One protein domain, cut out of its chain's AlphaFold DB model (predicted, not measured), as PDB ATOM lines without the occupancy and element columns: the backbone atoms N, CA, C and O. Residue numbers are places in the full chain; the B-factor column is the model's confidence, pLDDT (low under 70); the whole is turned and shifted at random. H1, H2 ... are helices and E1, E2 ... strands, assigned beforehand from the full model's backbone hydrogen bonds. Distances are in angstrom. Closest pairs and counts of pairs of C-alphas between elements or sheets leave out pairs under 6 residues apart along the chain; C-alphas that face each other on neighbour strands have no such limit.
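Overview. This is residues 7 to 123 of the 124 residues of an uncharacterized protein of Effusibacillus lacus (UniProt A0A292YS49). One twisted sheet of five antiparallel strands makes a wall, with two helices, H1 and H2, side by side over one of its faces and the other face bare. Three strands of about equal length, E1, E2 and E3, stand side by side with the much longer hairpin of E4 and E5, whose far end, residues 55 to 61, sticks out past them. The printed part has 117 residues, with five named strands and then two named helices, in the order E1 E2 E3 E4 E5 H1 H2; the sheet has the same order, and the class is mixed, helices and strands. The whole is compact, with a radius of gyration of the C-alphas of 15.3 A, and spans 55 by 26 by 23 A.

Along the chain. E1 is residues 7 to 14, 23.0 A long, from C-alpha 7 at (19.385, 55.131, -47.121). E2 is residues 17 to 24, 23.2 A, and E3 is residues 33 to 40, 23.1 A. E4, residues 44 to 58, is 42.0 A long and ends at C-alpha 58 at (34.523, 36.674, -57.259). E5, residues 61 to 74, is 42.3 A long. H1 is residues 81 to 102, 31.2 A, and H2 is residues 108 to 122, 20.4 A, ending at C-alpha 122 at (3.764, 44.448, -25.019).

Arrangement. The sheet is a meander, each strand the antiparallel neighbour of the one before, with E1 and E5 as edge strands. N 10 and O 21 of E1 and E2 are 2.9 A apart, within hydrogen-bond range. So are N 20 and O 36 of E2 and E3, at 2.9 A, N 37 and O 48 of E3 and E4, at 2.8 A, and N 47 and O 71 of E4 and E5, at 2.8 A. E1 and E5 are apart. H1 and H2 are on the same face of the sheet, which gives two layers, helices on one face of a sheet. H1, at a height of 8.5 A, lies over E2 and only just over E3, where 3 of its C-alphas fall; it runs along the strands, at 1 degrees to E2 on the local plane. The closest C-alphas of E1 and H1 are those of Val 7 and Gln 100, 5.0 A apart. H2, at a height of 9.6 A, lies over E4 and E5 and runs along the strands, at 3 degrees to E4 on the local plane. The closest C-alphas of E5 and H2 are those of Ile 73 and Ser 119, 6.1 A apart. H1 and H2 form a helical hairpin and only just touch, with 3 pairs of C-alphas within 8 A, the closest those of Glu 91 and Leu 114 at 7.6 A; they run opposite ways at a shallow tilt of 32 degrees, only just short of steep. In H1 and H2 every O i to N i+4 pair is within hydrogen-bond range.

Size, cuts and confidence. The two C-alphas farthest apart are those of Glu 59 and Gly 78, at 55.6 A. The printed part has no cut and no long link. The mean pLDDT of the printed part is 88.6; residues 26 to 30 and 56 to 63 are under 70.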
ATOM      1  N   VAL A   7      20.342  56.152 -47.579       86.19
ATOM      2  CA  VAL A   7      19.385  55.131 -47.121       86.19
ATOM      3  C   VAL A   7      18.033  55.392 -47.783       86.19
ATOM      4  O   VAL A   7      17.464  56.477 -47.665       86.19
ATOM      5  N   LYS A   8      17.471  54.391 -48.455       89.44
ATOM      6  CA  LYS A   8      16.084  54.380 -48.932       89.44
ATOM      7  C   LYS A   8      15.324  53.322 -48.153       89.44
ATOM      8  O   LYS A   8      15.820  52.212 -47.987       89.44
ATOM      9  N   PHE A   9      14.123  53.641 -47.688       92.06
ATOM     10  CA  PHE A   9      13.299  52.664 -46.990       92.06
ATOM     11  C   PHE A   9      11.836  52.753 -47.404       92.06
ATOM     12  O   PHE A   9      11.354  53.777 -47.882       92.06
ATOM     13  N   THR A  10      11.128  51.641 -47.266       94.75
ATOM     14  CA  THR A  10       9.690  51.545 -47.516       94.75
ATOM     15  C   THR A  10       9.078  50.703 -46.420       94.75
ATOM     16  O   THR A  10       9.602  49.640 -46.106       94.75
ATOM     17  N   ILE A  11       7.965  51.169 -45.865       96.56
ATOM     18  CA  ILE A  11       7.229  50.481 -44.807       96.56
ATOM     19  C   ILE A  11       5.807  50.275 -45.309       96.56
ATOM     20  O   ILE A  11       5.187  51.188 -45.852       96.56
ATOM     21  N   LYS A  12       5.306  49.052 -45.173       96.00
ATOM     22  CA  LYS A  12       3.953  48.666 -45.550       96.00
ATOM     23  C   LYS A  12       3.269  48.035 -44.354       96.00
ATOM     24  O   LYS A  12       3.733  47.026 -43.822       96.00
ATOM     25  N   GLN A  13       2.141  48.615 -43.975       94.00
ATOM     26  CA  GLN A  13       1.231  48.036 -43.004       94.00
ATOM     27  C   GLN A  13       0.204  47.151 -43.719       94.00
ATOM     28  O   GLN A  13      -0.416  47.556 -44.699       94.00
ATOM     29  N   LEU A  14       0.036  45.934 -43.215       90.44
ATOM     30  CA  LEU A  14      -0.948  44.939 -43.631       90.44
ATOM     31  C   LEU A  14      -1.810  44.566 -42.414       90.44
ATOM     32  O   LEU A  14      -1.449  44.855 -41.277       90.44
ATOM     33  N   GLU A  15      -2.929  43.870 -42.631       86.00
ATOM     34  CA  GLU A  15      -3.914  43.561 -41.574       86.00
ATOM     35  C   GLU A  15      -3.311  42.892 -40.322       86.00
ATOM     36  O   GLU A  15      -3.788  43.094 -39.206       86.00
ATOM     37  N   ARG A  16      -2.271  42.071 -40.506       88.81
ATOM     38  CA  ARG A  16      -1.617  41.295 -39.436       88.81
ATOM     39  C   ARG A  16      -0.099  41.408 -39.450       88.81
ATOM     40  O   ARG A  16       0.581  40.607 -38.815       88.81
ATOM     41  N   CYS A  17       0.440  42.333 -40.238       93.56
ATOM     42  CA  CYS A  17       1.871  42.396 -40.466       93.56
ATOM     43  C   CYS A  17       2.331  43.821 -40.747       93.56
ATOM     44  O   CYS A  17       1.643  44.568 -41.433       93.56
ATOM     45  N   VAL A  18       3.537  44.161 -40.306       96.69
ATOM     46  CA  VAL A  18       4.285  45.302 -40.843       96.69
ATOM     47  C   VAL A  18       5.511  44.764 -41.562       96.69
ATOM     48  O   VAL A  18       6.243  43.950 -41.010       96.69
ATOM     49  N   CYS A  19       5.710  45.177 -42.807       96.19
ATOM     50  CA  CYS A  19       6.882  44.840 -43.604       96.19
ATOM     51  C   CYS A  19       7.678  46.118 -43.852       96.19
ATOM     52  O   CYS A  19       7.093  47.132 -44.238       96.19
ATOM     53  N   ALA A  20       8.989  46.079 -43.649       96.38
ATOM     54  CA  ALA A  20       9.869  47.180 -43.997       96.38
ATOM     55  C   ALA A  20      11.084  46.681 -44.771       96.38
ATOM     56  O   ALA A  20      11.690  45.681 -44.392       96.38
ATOM     57  N   SER A  21      11.444  47.402 -45.829       94.50
ATOM     58  CA  SER A  21      12.665  47.186 -46.603       94.50
ATOM     59  C   SER A  21      13.550  48.417 -46.499       94.50
ATOM     60  O   SER A  21      13.068  49.535 -46.683       94.50
ATOM     61  N   PHE A  22      14.834  48.200 -46.240       93.50
ATOM     62  CA  PHE A  22      15.875  49.212 -46.140       93.50
ATOM     63  C   PHE A  22      16.970  48.877 -47.152       93.50
ATOM     64  O   PHE A  22      17.466  47.755 -47.190       93.50
ATOM     65  N   ILE A  23      17.335  49.861 -47.965       90.88
ATOM     66  CA  ILE A  23      18.377  49.784 -48.986       90.88
ATOM     67  C   ILE A  23      19.385  50.881 -48.668       90.88
ATOM     68  O   ILE A  23      18.994  52.036 -48.501       90.88
ATOM     69  N   TYR A  24      20.663  50.541 -48.574       88.38
ATOM     70  CA  TYR A  24      21.725  51.502 -48.288       88.38
ATOM     71  C   TYR A  24      22.756  51.530 -49.411       88.38
ATOM     72  O   TYR A  24      23.446  50.541 -49.607       88.38
ATOM     73  N   GLY A  25      22.899  52.663 -50.097       81.88
ATOM     74  CA  GLY A  25      23.885  52.836 -51.164       81.88
ATOM     75  C   GLY A  25      23.310  53.525 -52.400       81.88
ATOM     76  O   GLY A  25      22.171  53.998 -52.404       81.88
ATOM     77  N   GLU A  26      24.133  53.634 -53.442       68.62
ATOM     78  CA  GLU A  26      23.798  54.379 -54.663       68.62
ATOM     79  C   GLU A  26      22.903  53.565 -55.613       68.62
ATOM     80  O   GLU A  26      21.905  54.083 -56.123       68.62
ATOM     81  N   ASN A  27      23.207  52.272 -55.778       64.75
ATOM     82  CA  ASN A  27      22.501  51.352 -56.671       64.75
ATOM     83  C   ASN A  27      21.864  50.210 -55.885       64.75
ATOM     84  O   ASN A  27      22.555  49.489 -55.172       64.75
ATOM     85  N   SER A  28      20.562  49.975 -56.067       59.00
ATOM     86  CA  SER A  28      19.824  48.921 -55.350       59.00
ATOM     87  C   SER A  28      20.358  47.506 -55.581       59.00
ATOM     88  O   SER A  28      20.092  46.635 -54.763       59.00
ATOM     89  N   PHE A  29      21.078  47.280 -56.683       59.72
ATOM     90  CA  PHE A  29      21.705  45.996 -56.990       59.72
ATOM     91  C   PHE A  29      22.994  45.746 -56.210       59.72
ATOM     92  O   PHE A  29      23.275  44.585 -55.988       59.72
ATOM     93  N   GLU A  30      23.710  46.797 -55.784       65.31
ATOM     94  CA  GLU A  30      25.058  46.747 -55.170       65.31
ATOM     95  C   GLU A  30      25.054  47.204 -53.696       65.31
ATOM     96  O   GLU A  30      26.083  47.469 -53.074       65.31
ATOM     97  N   SER A  31      23.859  47.359 -53.127       74.94
ATOM     98  CA  SER A  31      23.626  47.996 -51.831       74.94
ATOM     99  C   SER A  31      23.290  46.965 -50.758       74.94
ATOM    100  O   SER A  31      22.462  46.090 -51.019       74.94
ATOM    101  N   PRO A  32      23.816  47.093 -49.523       81.62
ATOM    102  CA  PRO A  32      23.259  46.391 -48.378       81.62
ATOM    103  C   PRO A  32      21.732  46.511 -48.323       81.62
ATOM    104  O   PRO A  32      21.171  47.613 -48.364       81.62
ATOM    105  N   TYR A  33      21.082  45.357 -48.213       87.19
ATOM    106  CA  TYR A  33      19.635  45.212 -48.188       87.19
ATOM    107  C   TYR A  33      19.200  44.578 -46.873       87.19
ATOM    108  O   TYR A  33      19.842  43.649 -46.381       87.19
ATOM    109  N   PHE A  34      18.107  45.076 -46.302       92.81
ATOM    110  CA  PHE A  34      17.507  44.511 -45.102       92.81
ATOM    111  C   PHE A  34      15.985  44.567 -45.215       92.81
ATOM    112  O   PHE A  34      15.405  45.652 -45.265       92.81
ATOM    113  N   THR A  35      15.325  43.413 -45.186       93.75
ATOM    114  CA  THR A  35      13.869  43.317 -45.057       93.75
ATOM    115  C   THR A  35      13.490  42.690 -43.742       93.75
ATOM    116  O   THR A  35      14.056  41.686 -43.337       93.75
ATOM    117  N   VAL A  36      12.477  43.255 -43.095       96.19
ATOM    118  CA  VAL A  36      11.898  42.706 -41.876       96.19
ATOM    119  C   VAL A  36      10.382  42.635 -41.978       96.19
ATOM    120  O   VAL A  36       9.727  43.559 -42.460       96.19
ATOM    121  N   TYR A  37       9.835  41.531 -41.488       96.50
ATOM    122  CA  TYR A  37       8.418  41.267 -41.318       96.50
ATOM    123  C   TYR A  37       8.125  41.108 -39.831       96.50
ATOM    124  O   TYR A  37       8.710  40.263 -39.159       96.50
ATOM    125  N   PHE A  38       7.185  41.900 -39.333       97.19
ATOM    126  CA  PHE A  38       6.608  41.759 -38.006       97.19
ATOM    127  C   PHE A  38       5.201  41.211 -38.151       97.19
ATOM    128  O   PHE A  38       4.295  41.953 -38.519       97.19
ATOM    129  N   ILE A  39       5.014  39.930 -37.868       96.19
ATOM    130  CA  ILE A  39       3.724  39.247 -37.914       96.19
ATOM    131  C   ILE A  39       3.128  39.288 -36.510       96.19
ATOM    132  O   ILE A  39       3.718  38.760 -35.569       96.19
ATOM    133  N   VAL A  40       1.959  39.905 -36.360       95.44
ATOM    134  CA  VAL A  40       1.311  40.117 -35.061       95.44
ATOM    135  C   VAL A  40       0.040  39.283 -34.978       95.44
ATOM    136  O   VAL A  40      -0.838  39.356 -35.845       95.44
ATOM    137  N   ASN A  41      -0.086  38.499 -33.912       90.00
ATOM    138  CA  ASN A  41      -1.306  37.775 -33.580       90.00
ATOM    139  C   ASN A  41      -1.659  37.958 -32.093       90.00
ATOM    140  O   ASN A  41      -1.009  38.706 -31.373       90.00
ATOM    141  N   ASN A  42      -2.721  37.295 -31.631       84.81
ATOM    142  CA  ASN A  42      -3.193  37.448 -30.249       84.81
ATOM    143  C   ASN A  42      -2.242  36.844 -29.199       84.81
ATOM    144  O   ASN A  42      -2.397  37.128 -28.015       84.81
ATOM    145  N   SER A  43      -1.320  35.979 -29.617       87.25
ATOM    146  CA  SER A  43      -0.376  35.273 -28.747       87.25
ATOM    147  C   SER A  43       0.995  35.943 -28.719       87.25
ATOM    148  O   SER A  43       1.730  35.786 -27.748       87.25
ATOM    149  N   GLY A  44       1.363  36.681 -29.765       93.81
ATOM    150  CA  GLY A  44       2.706  37.220 -29.870       93.81
ATOM    151  C   GLY A  44       3.013  37.972 -31.156       93.81
ATOM    152  O   GLY A  44       2.183  38.130 -32.058       93.81
ATOM    153  N   ILE A  45       4.270  38.397 -31.224       96.25
ATOM    154  CA  ILE A  45       4.899  39.041 -32.370       96.25
ATOM    155  C   ILE A  45       5.987  38.101 -32.875       96.25
ATOM    156  O   ILE A  45       6.890  37.740 -32.123       96.25
ATOM    157  N   VAL A  46       5.925  37.723 -34.146       96.19
ATOM    158  CA  VAL A  46       6.992  36.988 -34.829       96.19
ATOM    159  C   VAL A  46       7.719  37.960 -35.741       96.19
ATOM    160  O   VAL A  46       7.104  38.605 -36.587       96.19
ATOM    161  N   ILE A  47       9.026  38.072 -35.559       95.56
ATOM    162  CA  ILE A  47       9.900  38.937 -36.339       95.56
ATOM    163  C   ILE A  47      10.741  38.028 -37.223       95.56
ATOM    164  O   ILE A  47      11.478  37.191 -36.712       95.56
ATOM    165  N   VAL A  48      10.636  38.192 -38.534       94.94
ATOM    166  CA  VAL A  48      11.468  37.495 -39.521       94.94
ATOM    167  C   VAL A  48      12.198  38.553 -40.317       94.94
ATOM    168  O   VAL A  48      11.568  39.506 -40.772       94.94
ATOM    169  N   TYR A  49      13.503  38.414 -40.488       93.50
ATOM    170  CA  TYR A  49      14.265  39.332 -41.313       93.50
ATOM    171  C   TYR A  49      15.246  38.609 -42.212       93.50
ATOM    172  O   TYR A  49      15.800  37.578 -41.848       93.50
ATOM    173  N   ASP A  50      15.452  39.201 -43.374       91.06
ATOM    174  CA  ASP A  50      16.430  38.797 -44.362       91.06
ATOM    175  C   ASP A  50      17.354  39.981 -44.638       91.06
ATOM    176  O   ASP A  50      16.912  41.135 -44.700       91.06
ATOM    177  N   LYS A  51      18.644  39.702 -44.749       89.62
ATOM    178  CA  LYS A  51      19.686  40.704 -44.920       89.62
ATOM    179  C   LYS A  51      20.705  40.192 -45.920       89.62
ATOM    180  O   LYS A  51      21.316  39.155 -45.687       89.62
ATOM    181  N   SER A  52      20.971  40.996 -46.938       87.44
ATOM    182  CA  SER A  52      21.985  40.718 -47.953       87.44
ATOM    183  C   SER A  52      23.079  41.772 -47.863       87.44
ATOM    184  O   SER A  52      22.804  42.975 -47.904       87.44
ATOM    185  N   VAL A  53      24.331  41.334 -47.720       83.06
ATOM    186  CA  VAL A  53      25.500  42.228 -47.691       83.06
ATOM    187  C   VAL A  53      26.475  41.828 -48.798       83.06
ATOM    188  O   VAL A  53      26.794  40.640 -48.900       83.06
ATOM    189  N   PRO A  54      26.983  42.780 -49.602       75.88
ATOM    190  CA  PRO A  54      28.051  42.500 -50.553       75.88
ATOM    191  C   PRO A  54      29.333  42.142 -49.794       75.88
ATOM    192  O   PRO A  54      29.748  42.850 -48.875       75.88
ATOM    193  N   THR A  55      29.962  41.026 -50.158       74.38
ATOM    194  CA  THR A  55      31.137  40.491 -49.437       74.38
ATOM    195  C   THR A  55      32.414  40.428 -50.263       74.38
ATOM    196  O   THR A  55      33.472  40.085 -49.739       74.38
ATOM    197  N   GLY A  56      32.342  40.838 -51.528       63.72
ATOM    198  CA  GLY A  56      33.480  40.946 -52.432       63.72
ATOM    199  C   GLY A  56      33.103  40.590 -53.867       63.72
ATOM    200  O   GLY A  56      31.977  40.180 -54.151       63.72
ATOM    201  N   SER A  57      34.065  40.740 -54.776       57.53
ATOM    202  CA  SER A  57      33.946  40.278 -56.159       57.53
ATOM    203  C   SER A  57      34.642  38.929 -56.298       57.53
ATOM    204  O   SER A  57      35.815  38.804 -55.946       57.53
ATOM    205  N   ASN A  58      33.933  37.931 -56.823       58.03
ATOM    206  CA  ASN A  58      34.523  36.674 -57.259       58.03
ATOM    207  C   ASN A  58      34.321  36.564 -58.776       58.03
ATOM    208  O   ASN A  58      33.189  36.564 -59.256       58.03
ATOM    209  N   GLU A  59      35.417  36.551 -59.537       63.72
ATOM    210  CA  GLU A  59      35.398  36.465 -61.011       63.72
ATOM    211  C   GLU A  59      34.522  37.531 -61.707       63.72
ATOM    212  O   GLU A  59      33.836  37.261 -62.693       63.72
ATOM    213  N   GLY A  60      34.509  38.763 -61.186       63.81
ATOM    214  CA  GLY A  60      33.716  39.860 -61.758       63.81
ATOM    215  C   GLY A  60      32.213  39.773 -61.468       63.81
ATOM    216  O   GLY A  60      31.456  40.602 -61.967       63.81
ATOM    217  N   ARG A  61      31.775  38.809 -60.646       62.03
ATOM    218  CA  ARG A  61      30.428  38.757 -60.062       62.03
ATOM    219  C   ARG A  61      30.506  39.138 -58.590       62.03
ATOM    220  O   ARG A  61      31.365  38.649 -57.859       62.03
ATOM    221  N   GLU A  62      29.625  40.022 -58.150       62.44
ATOM    222  CA  GLU A  62      29.497  40.324 -56.727       62.44
ATOM    223  C   GLU A  62      28.874  39.141 -55.986       62.44
ATOM    224  O   GLU A  62      27.893  38.546 -56.443       62.44
ATOM    225  N   VAL A  63      29.464  38.786 -54.846       68.25
ATOM    226  CA  VAL A  63      28.966  37.727 -53.968       68.25
ATOM    227  C   VAL A  63      28.224  38.362 -52.799       68.25
ATOM    228  O   VAL A  63      28.799  39.115 -52.004       68.25
ATOM    229  N   TYR A  64      26.946  38.019 -52.687       78.00
ATOM    230  CA  TYR A  64      26.070  38.424 -51.596       78.00
ATOM    231  C   TYR A  64      26.038  37.333 -50.535       78.00
ATOM    232  O   TYR A  64      25.920  36.150 -50.858       78.00
ATOM    233  N   ILE A  65      26.153  37.730 -49.270       81.00
ATOM    234  CA  ILE A  65      25.822  36.848 -48.154       81.00
ATOM    235  C   ILE A  65      24.426  37.213 -47.680       81.00
ATOM    236  O   ILE A  65      24.232  38.296 -47.119       81.00
ATOM    237  N   ASP A  66      23.500  36.282 -47.890       84.00
ATOM    238  CA  ASP A  66      22.138  36.344 -47.375       84.00
ATOM    239  C   ASP A  66      22.083  35.750 -45.963       84.00
ATOM    240  O   ASP A  66      22.669  34.701 -45.672       84.00
ATOM    241  N   GLN A  67      21.392  36.441 -45.062       85.31
ATOM    242  CA  GLN A  67      21.242  36.077 -43.659       85.31
ATOM    243  C   GLN A  67      19.769  36.156 -43.272       85.31
ATOM    244  O   GLN A  67      19.224  37.241 -43.071       85.31
ATOM    245  N   LEU A  68      19.151  34.985 -43.102       90.00
ATOM    246  CA  LEU A  68      17.797  34.860 -42.580       90.00
ATOM    247  C   LEU A  68      17.836  34.700 -41.056       90.00
ATOM    248  O   LEU A  68      18.388  33.731 -40.532       90.00
ATOM    249  N   GLY A  69      17.203  35.627 -40.344       89.62
ATOM    250  CA  GLY A  69      17.041  35.592 -38.897       89.62
ATOM    251  C   GLY A  69      15.575  35.647 -38.483       89.62
ATOM    252  O   GLY A  69      14.707  36.128 -39.213       89.62
ATOM    253  N   HIS A  70      15.281  35.149 -37.284       92.56
ATOM    254  CA  HIS A  70      13.954  35.277 -36.695       92.56
ATOM    255  C   HIS A  70      14.023  35.392 -35.173       92.56
ATOM    256  O   HIS A  70      14.964  34.921 -34.538       92.56
ATOM    257  N   THR A  71      13.015  36.026 -34.586       93.75
ATOM    258  CA  THR A  71      12.790  36.058 -33.139       93.75
ATOM    259  C   THR A  71      11.296  36.182 -32.850       93.75
ATOM    260  O   THR A  71      10.519  36.572 -33.724       93.75
ATOM    261  N   ALA A  72      10.874  35.828 -31.641       93.81
ATOM    262  CA  ALA A  72       9.481  35.884 -31.229       93.81
ATOM    263  C   ALA A  72       9.341  36.536 -29.853       93.81
ATOM    264  O   ALA A  72      10.212  36.403 -28.995       93.81
ATOM    265  N   ILE A  73       8.230  37.238 -29.659       95.44
ATOM    266  CA  ILE A  73       7.868  37.913 -28.416       95.44
ATOM    267  C   ILE A  73       6.478  37.423 -28.028       95.44
ATOM    268  O   ILE A  73       5.526  37.609 -28.787       95.44
ATOM    269  N   GLU A  74       6.356  36.809 -26.857       94.94
ATOM    270  CA  GLU A  74       5.056  36.472 -26.281       94.94
ATOM    271  C   GLU A  74       4.368  37.745 -25.789       94.94
ATOM    272  O   GLU A  74       4.993  38.561 -25.117       94.94
ATOM    273  N   MET A  75       3.097  37.945 -26.143       92.94
ATOM    274  CA  MET A  75       2.351  39.155 -25.790       92.94
ATOM    275  C   MET A  75       1.541  38.982 -24.506       92.94
ATOM    276  O   MET A  75       0.936  37.939 -24.260       92.94
ATOM    277  N   LYS A  76       1.429  40.060 -23.719       91.94
ATOM    278  CA  LYS A  76       0.500  40.119 -22.583       91.94
ATOM    279  C   LYS A  76      -0.931  39.839 -23.050       91.94
ATOM    280  O   LYS A  76      -1.379  40.307 -24.099       91.94
ATOM    281  N   LYS A  77      -1.695  39.126 -22.221       87.06
ATOM    282  CA  LYS A  77      -3.106  38.835 -22.498       87.06
ATOM    283  C   LYS A  77      -3.917  40.132 -22.627       87.06
ATOM    284  O   LYS A  77      -3.800  41.025 -21.794       87.06
ATOM    285  N   GLY A  78      -4.777  40.201 -23.645       85.12
ATOM    286  CA  GLY A  78      -5.685  41.333 -23.872       85.12
ATOM    287  C   GLY A  78      -5.075  42.513 -24.632       85.12
ATOM    288  O   GLY A  78      -5.754  43.520 -24.801       85.12
ATOM    289  N   GLN A  79      -3.831  42.400 -25.110       89.31
ATOM    290  CA  GLN A  79      -3.222  43.419 -25.964       89.31
ATOM    291  C   GLN A  79      -3.949  43.538 -27.305       89.31
ATOM    292  O   GLN A  79      -4.267  42.540 -27.960       89.31
ATOM    293  N   ASN A  80      -4.187  44.776 -27.732       90.75
ATOM    294  CA  ASN A  80      -4.805  45.058 -29.012       90.75
ATOM    295  C   ASN A  80      -3.763  44.925 -30.132       90.75
ATOM    296  O   ASN A  80      -2.861  45.748 -30.265       90.75
ATOM    297  N   LYS A  81      -3.906  43.898 -30.977       90.75
ATOM    298  CA  LYS A  81      -2.992  43.652 -32.106       90.75
ATOM    299  C   LYS A  81      -2.854  44.855 -33.051       90.75
ATOM    300  O   LYS A  81      -1.792  45.026 -33.637       90.75
ATOM    301  N   TYR A  82      -3.891  45.683 -33.198       92.12
ATOM    302  CA  TYR A  82      -3.848  46.846 -34.086       92.12
ATOM    303  C   TYR A  82      -2.964  47.961 -33.520       92.12
ATOM    304  O   TYR A  82      -2.189  48.541 -34.270       92.12
ATOM    305  N   GLU A  83      -2.993  48.179 -32.203       92.94
ATOM    306  CA  GLU A  83      -2.091  49.124 -31.524       92.94
ATOM    307  C   GLU A  83      -0.631  48.671 -31.614       92.94
ATOM    308  O   GLU A  83       0.275  49.484 -31.787       92.94
ATOM    309  N   VAL A  84      -0.388  47.359 -31.536       94.94
ATOM    310  CA  VAL A  84       0.956  46.795 -31.718       94.94
ATOM    311  C   VAL A  84       1.448  47.009 -33.152       94.94
ATOM    312  O   VAL A  84       2.583  47.437 -33.344       94.94
ATOM    313  N   ILE A  85       0.602  46.746 -34.154       95.94
ATOM    314  CA  ILE A  85       0.917  46.974 -35.573       95.94
ATOM    315  C   ILE A  85       1.233  48.452 -35.831       95.94
ATOM    316  O   ILE A  85       2.253  48.751 -36.451       95.94
ATOM    317  N   GLU A  86       0.400  49.365 -35.332       95.25
ATOM    318  CA  GLU A  86       0.599  50.811 -35.469       95.25
ATOM    319  C   GLU A  86       1.913  51.258 -34.813       95.25
ATOM    320  O   GLU A  86       2.730  51.930 -35.443       95.25
ATOM    321  N   TYR A  87       2.191  50.788 -33.593       96.19
ATOM    322  CA  TYR A  87       3.444  51.094 -32.906       96.19
ATOM    323  C   TYR A  87       4.679  50.598 -33.672       96.19
ATOM    324  O   TYR A  87       5.676  51.315 -33.774       96.19
ATOM    325  N   ILE A  88       4.632  49.380 -34.220       97.56
ATOM    326  CA  ILE A  88       5.726  48.827 -35.030       97.56
ATOM    327  C   ILE A  88       5.943  49.676 -36.285       97.56
ATOM    328  O   ILE A  88       7.086  49.985 -36.621       97.56
ATOM    329  N   HIS A  89       4.861  50.063 -36.965       97.19
ATOM    330  CA  HIS A  89       4.925  50.908 -38.152       97.19
ATOM    331  C   HIS A  89       5.601  52.254 -37.852       97.19
ATOM    332  O   HIS A  89       6.538  52.643 -38.552       97.19
ATOM    333  N   GLU A  90       5.193  52.932 -36.776       96.88
ATOM    334  CA  GLU A  90       5.816  54.188 -36.346       96.88
ATOM    335  C   GLU A  90       7.296  54.030 -35.983       96.88
ATOM    336  O   GLU A  90       8.131  54.833 -36.404       96.88
ATOM    337  N   GLU A  91       7.646  53.008 -35.194       97.44
ATOM    338  CA  GLU A  91       9.035  52.790 -34.778       97.44
ATOM    339  C   GLU A  91       9.943  52.480 -35.971       97.44
ATOM    340  O   GLU A  91      11.066  52.981 -36.020       97.44
ATOM    341  N   LEU A  92       9.467  51.711 -36.955       96.81
ATOM    342  CA  LEU A  92      10.213  51.471 -38.191       96.81
ATOM    343  C   LEU A  92      10.408  52.764 -38.992       96.81
ATOM    344  O   LEU A  92      11.487  52.959 -39.552       96.81
ATOM    345  N   GLY A  93       9.421  53.668 -38.993       96.38
ATOM    346  CA  GLY A  93       9.544  55.001 -39.592       96.38
ATOM    347  C   GLY A  93      10.649  55.818 -38.928       96.38
ATOM    348  O   GLY A  93      11.569  56.283 -39.601       96.38
ATOM    349  N   ARG A  94      10.634  55.887 -37.590       96.44
ATOM    350  CA  ARG A  94      11.678  56.564 -36.796       96.44
ATOM    351  C   ARG A  94      13.062  55.959 -37.029       96.44
ATOM    352  O   ARG A  94      14.050  56.689 -37.088       96.44
ATOM    353  N   ILE A  95      13.156  54.632 -37.148       96.00
ATOM    354  CA  ILE A  95      14.412  53.945 -37.474       96.00
ATOM    355  C   ILE A  95      14.885  54.348 -38.874       96.00
ATOM    356  O   ILE A  95      16.046  54.720 -39.019       96.00
ATOM    357  N   GLY A  96      14.010  54.337 -39.880       94.19
ATOM    358  CA  GLY A  96      14.357  54.733 -41.247       94.19
ATOM    359  C   GLY A  96      14.880  56.162 -41.350       94.19
ATOM    360  O   GLY A  96      15.960  56.379 -41.900       94.19
ATOM    361  N   GLU A  97      14.176  57.123 -40.751       95.31
ATOM    362  CA  GLU A  97      14.604  58.529 -40.703       95.31
ATOM    363  C   GLU A  97      15.949  58.694 -39.985       95.31
ATOM    364  O   GLU A  97      16.830  59.434 -40.429       95.31
ATOM    365  N   LYS A  98      16.140  57.967 -38.879       95.12
ATOM    366  CA  LYS A  98      17.400  57.975 -38.135       95.12
ATOM    367  C   LYS A  98      18.554  57.436 -38.978       95.12
ATOM    368  O   LYS A  98      19.612  58.055 -39.001       95.12
ATOM    369  N   LEU A  99      18.361  56.316 -39.671       94.19
ATOM    370  CA  LEU A  99      19.386  55.716 -40.529       94.19
ATOM    371  C   LEU A  99      19.747  56.621 -41.706       94.19
ATOM    372  O   LEU A  99      20.926  56.745 -42.027       94.19
ATOM    373  N   GLN A 100      18.756  57.289 -42.303       91.56
ATOM    374  CA  GLN A 100      18.982  58.312 -43.324       91.56
ATOM    375  C   GLN A 100      19.857  59.448 -42.805       91.56
ATOM    376  O   GLN A 100      20.832  59.810 -43.454       91.56
ATOM    377  N   LYS A 101      19.546  59.970 -41.615       91.75
ATOM    378  CA  LYS A 101      20.334  61.035 -40.985       91.75
ATOM    379  C   LYS A 101      21.751  60.585 -40.614       91.75
ATOM    380  O   LYS A 101      22.680  61.381 -40.688       91.75
ATOM    381  N   GLU A 102      21.905  59.341 -40.167       91.56
ATOM    382  CA  GLU A 102      23.193  58.763 -39.764       91.56
ATOM    383  C   GLU A 102      24.030  58.262 -40.949       91.56
ATOM    384  O   GLU A 102      25.203  57.951 -40.757       91.56
ATOM    385  N   GLY A 103      23.453  58.161 -42.153       89.25
ATOM    386  CA  GLY A 103      24.152  57.684 -43.346       89.25
ATOM    387  C   GLY A 103      24.686  56.259 -43.194       89.25
ATOM    388  O   GLY A 103      25.805  55.978 -43.615       89.25
ATOM    389  N   ARG A 104      23.925  55.355 -42.560       90.31
ATOM    390  CA  ARG A 104      24.353  53.963 -42.331       90.31
ATOM    391  C   ARG A 104      23.256  52.945 -42.620       90.31
ATOM    392  O   ARG A 104      22.070  53.230 -42.467       90.31
ATOM    393  N   ALA A 105      23.663  51.721 -42.946       90.81
ATOM    394  CA  ALA A 105      22.748  50.598 -43.113       90.81
ATOM    395  C   ALA A 105      22.064  50.185 -41.794       90.81
ATOM    396  O   ALA A 105      22.628  50.322 -40.697       90.81
ATOM    397  N   LEU A 106      20.857  49.625 -41.927       92.56
ATOM    398  CA  LEU A 106      20.177  48.906 -40.852       92.56
ATOM    399  C   LEU A 106      20.973  47.643 -40.496       92.56
ATOM    400  O   LEU A 106      21.462  46.938 -41.380       92.56
ATOM    401  N   ASN A 107      21.088  47.337 -39.204       90.31
ATOM    402  CA  ASN A 107      21.742  46.119 -38.734       90.31
ATOM    403  C   ASN A 107      20.911  45.378 -37.674       90.31
ATOM    404  O   ASN A 107      19.894  45.862 -37.179       90.31
ATOM    405  N   GLU A 108      21.376  44.190 -37.289       88.19
ATOM    406  CA  GLU A 108      20.702  43.338 -36.301       88.19
ATOM    407  C   GLU A 108      20.582  43.984 -34.914       88.19
ATOM    408  O   GLU A 108      19.644  43.680 -34.177       88.19
ATOM    409  N   SER A 109      21.485  44.902 -34.545       92.19
ATOM    410  CA  SER A 109      21.391  45.625 -33.270       92.19
ATOM    411  C   SER A 109      20.183  46.560 -33.249       92.19
ATOM    412  O   SER A 109      19.515  46.669 -32.222       92.19
ATOM    413  N   ASP A 110      19.865  47.213 -34.370       94.19
ATOM    414  CA  ASP A 110      18.674  48.058 -34.483       94.19
ATOM    415  C   ASP A 110      17.387  47.225 -34.343       94.19
ATOM    416  O   ASP A 110      16.490  47.606 -33.586       94.19
ATOM    417  N   ILE A 111      17.330  46.047 -34.982       93.06
ATOM    418  CA  ILE A 111      16.206  45.106 -34.836       93.06
ATOM    419  C   ILE A 111      16.115  44.565 -33.410       93.06
ATOM    420  O   ILE A 111      15.030  44.534 -32.837       93.06
ATOM    421  N   SER A 112      17.242  44.206 -32.794       93.06
ATOM    422  CA  SER A 112      17.280  43.713 -31.412       93.06
ATOM    423  C   SER A 112      16.801  44.773 -30.418       93.06
ATOM    424  O   SER A 112      16.072  44.465 -29.472       93.06
ATOM    425  N   LYS A 113      17.148  46.047 -30.644       95.88
ATOM    426  CA  LYS A 113      16.640  47.172 -29.845       95.88
ATOM    427  C   LYS A 113      15.135  47.341 -30.019       95.88
ATOM    428  O   LYS A 113      14.442  47.525 -29.020       95.88
ATOM    429  N   LEU A 114      14.618  47.255 -31.248       95.81
ATOM    430  CA  LEU A 114      13.176  47.306 -31.494       95.81
ATOM    431  C   LEU A 114      12.454  46.124 -30.831       95.81
ATOM    432  O   LEU A 114      11.473  46.337 -30.124       95.81
ATOM    433  N   ALA A 115      12.979  44.904 -30.956       94.88
ATOM    434  CA  ALA A 115      12.439  43.725 -30.282       94.88
ATOM    435  C   ALA A 115      12.426  43.892 -28.753       94.88
ATOM    436  O   ALA A 115      11.422  43.598 -28.110       94.88
ATOM    437  N   THR A 116      13.485  44.462 -28.169       95.69
ATOM    438  CA  THR A 116      13.546  44.769 -26.729       95.69
ATOM    439  C   THR A 116      12.479  45.790 -26.319       95.69
ATOM    440  O   THR A 116      11.810  45.606 -25.302       95.69
ATOM    441  N   LYS A 117      12.259  46.846 -27.117       96.06
ATOM    442  CA  LYS A 117      11.180  47.821 -26.867       96.06
ATOM    443  C   LYS A 117       9.798  47.172 -26.937       96.06
ATOM    444  O   LYS A 117       8.969  47.415 -26.063       96.06
ATOM    445  N   LEU A 118       9.559  46.339 -27.951       96.00
ATOM    446  CA  LEU A 118       8.304  45.606 -28.114       96.00
ATOM    447  C   LEU A 118       8.064  44.658 -26.939       96.00
ATOM    448  O   LEU A 118       6.974  44.660 -26.377       96.00
ATOM    449  N   SER A 119       9.091  43.921 -26.511       95.12
ATOM    450  CA  SER A 119       9.017  43.041 -25.345       95.12
ATOM    451  C   SER A 119       8.744  43.819 -24.058       95.12
ATOM    452  O   SER A 119       7.916  43.401 -23.264       95.12
ATOM    453  N   SER A 120       9.374  44.977 -23.850       94.81
ATOM    454  CA  SER A 120       9.123  45.795 -22.656       94.81
ATOM    455  C   SER A 120       7.703  46.372 -22.624       94.81
ATOM    456  O   SER A 120       7.084  46.443 -21.560       94.81
ATOM    457  N   ARG A 121       7.179  46.789 -23.783       94.69
ATOM    458  CA  ARG A 121       5.869  47.442 -23.883       94.69
ATOM    459  C   ARG A 121       4.713  46.444 -23.911       94.69
ATOM    460  O   ARG A 121       3.725  46.634 -23.204       94.69
ATOM    461  N   PHE A 122       4.840  45.390 -24.710       94.12
ATOM    462  CA  PHE A 122       3.764  44.448 -25.019       94.12
ATOM    463  C   PHE A 122       4.051  43.018 -24.569       94.12
ATOM    464  O   PHE A 122       3.115  42.220 -24.519       94.12
ATOM    465  N   GLY A 123       5.307  42.694 -24.259       88.38
ATOM    466  CA  GLY A 123       5.725  41.353 -23.869       88.38
ATOM    467  C   GLY A 123       5.450  41.031 -22.404       88.38
ATOM    468  O   GLY A 123       5.346  41.942 -21.584       88.38
TER     469      GLY A 123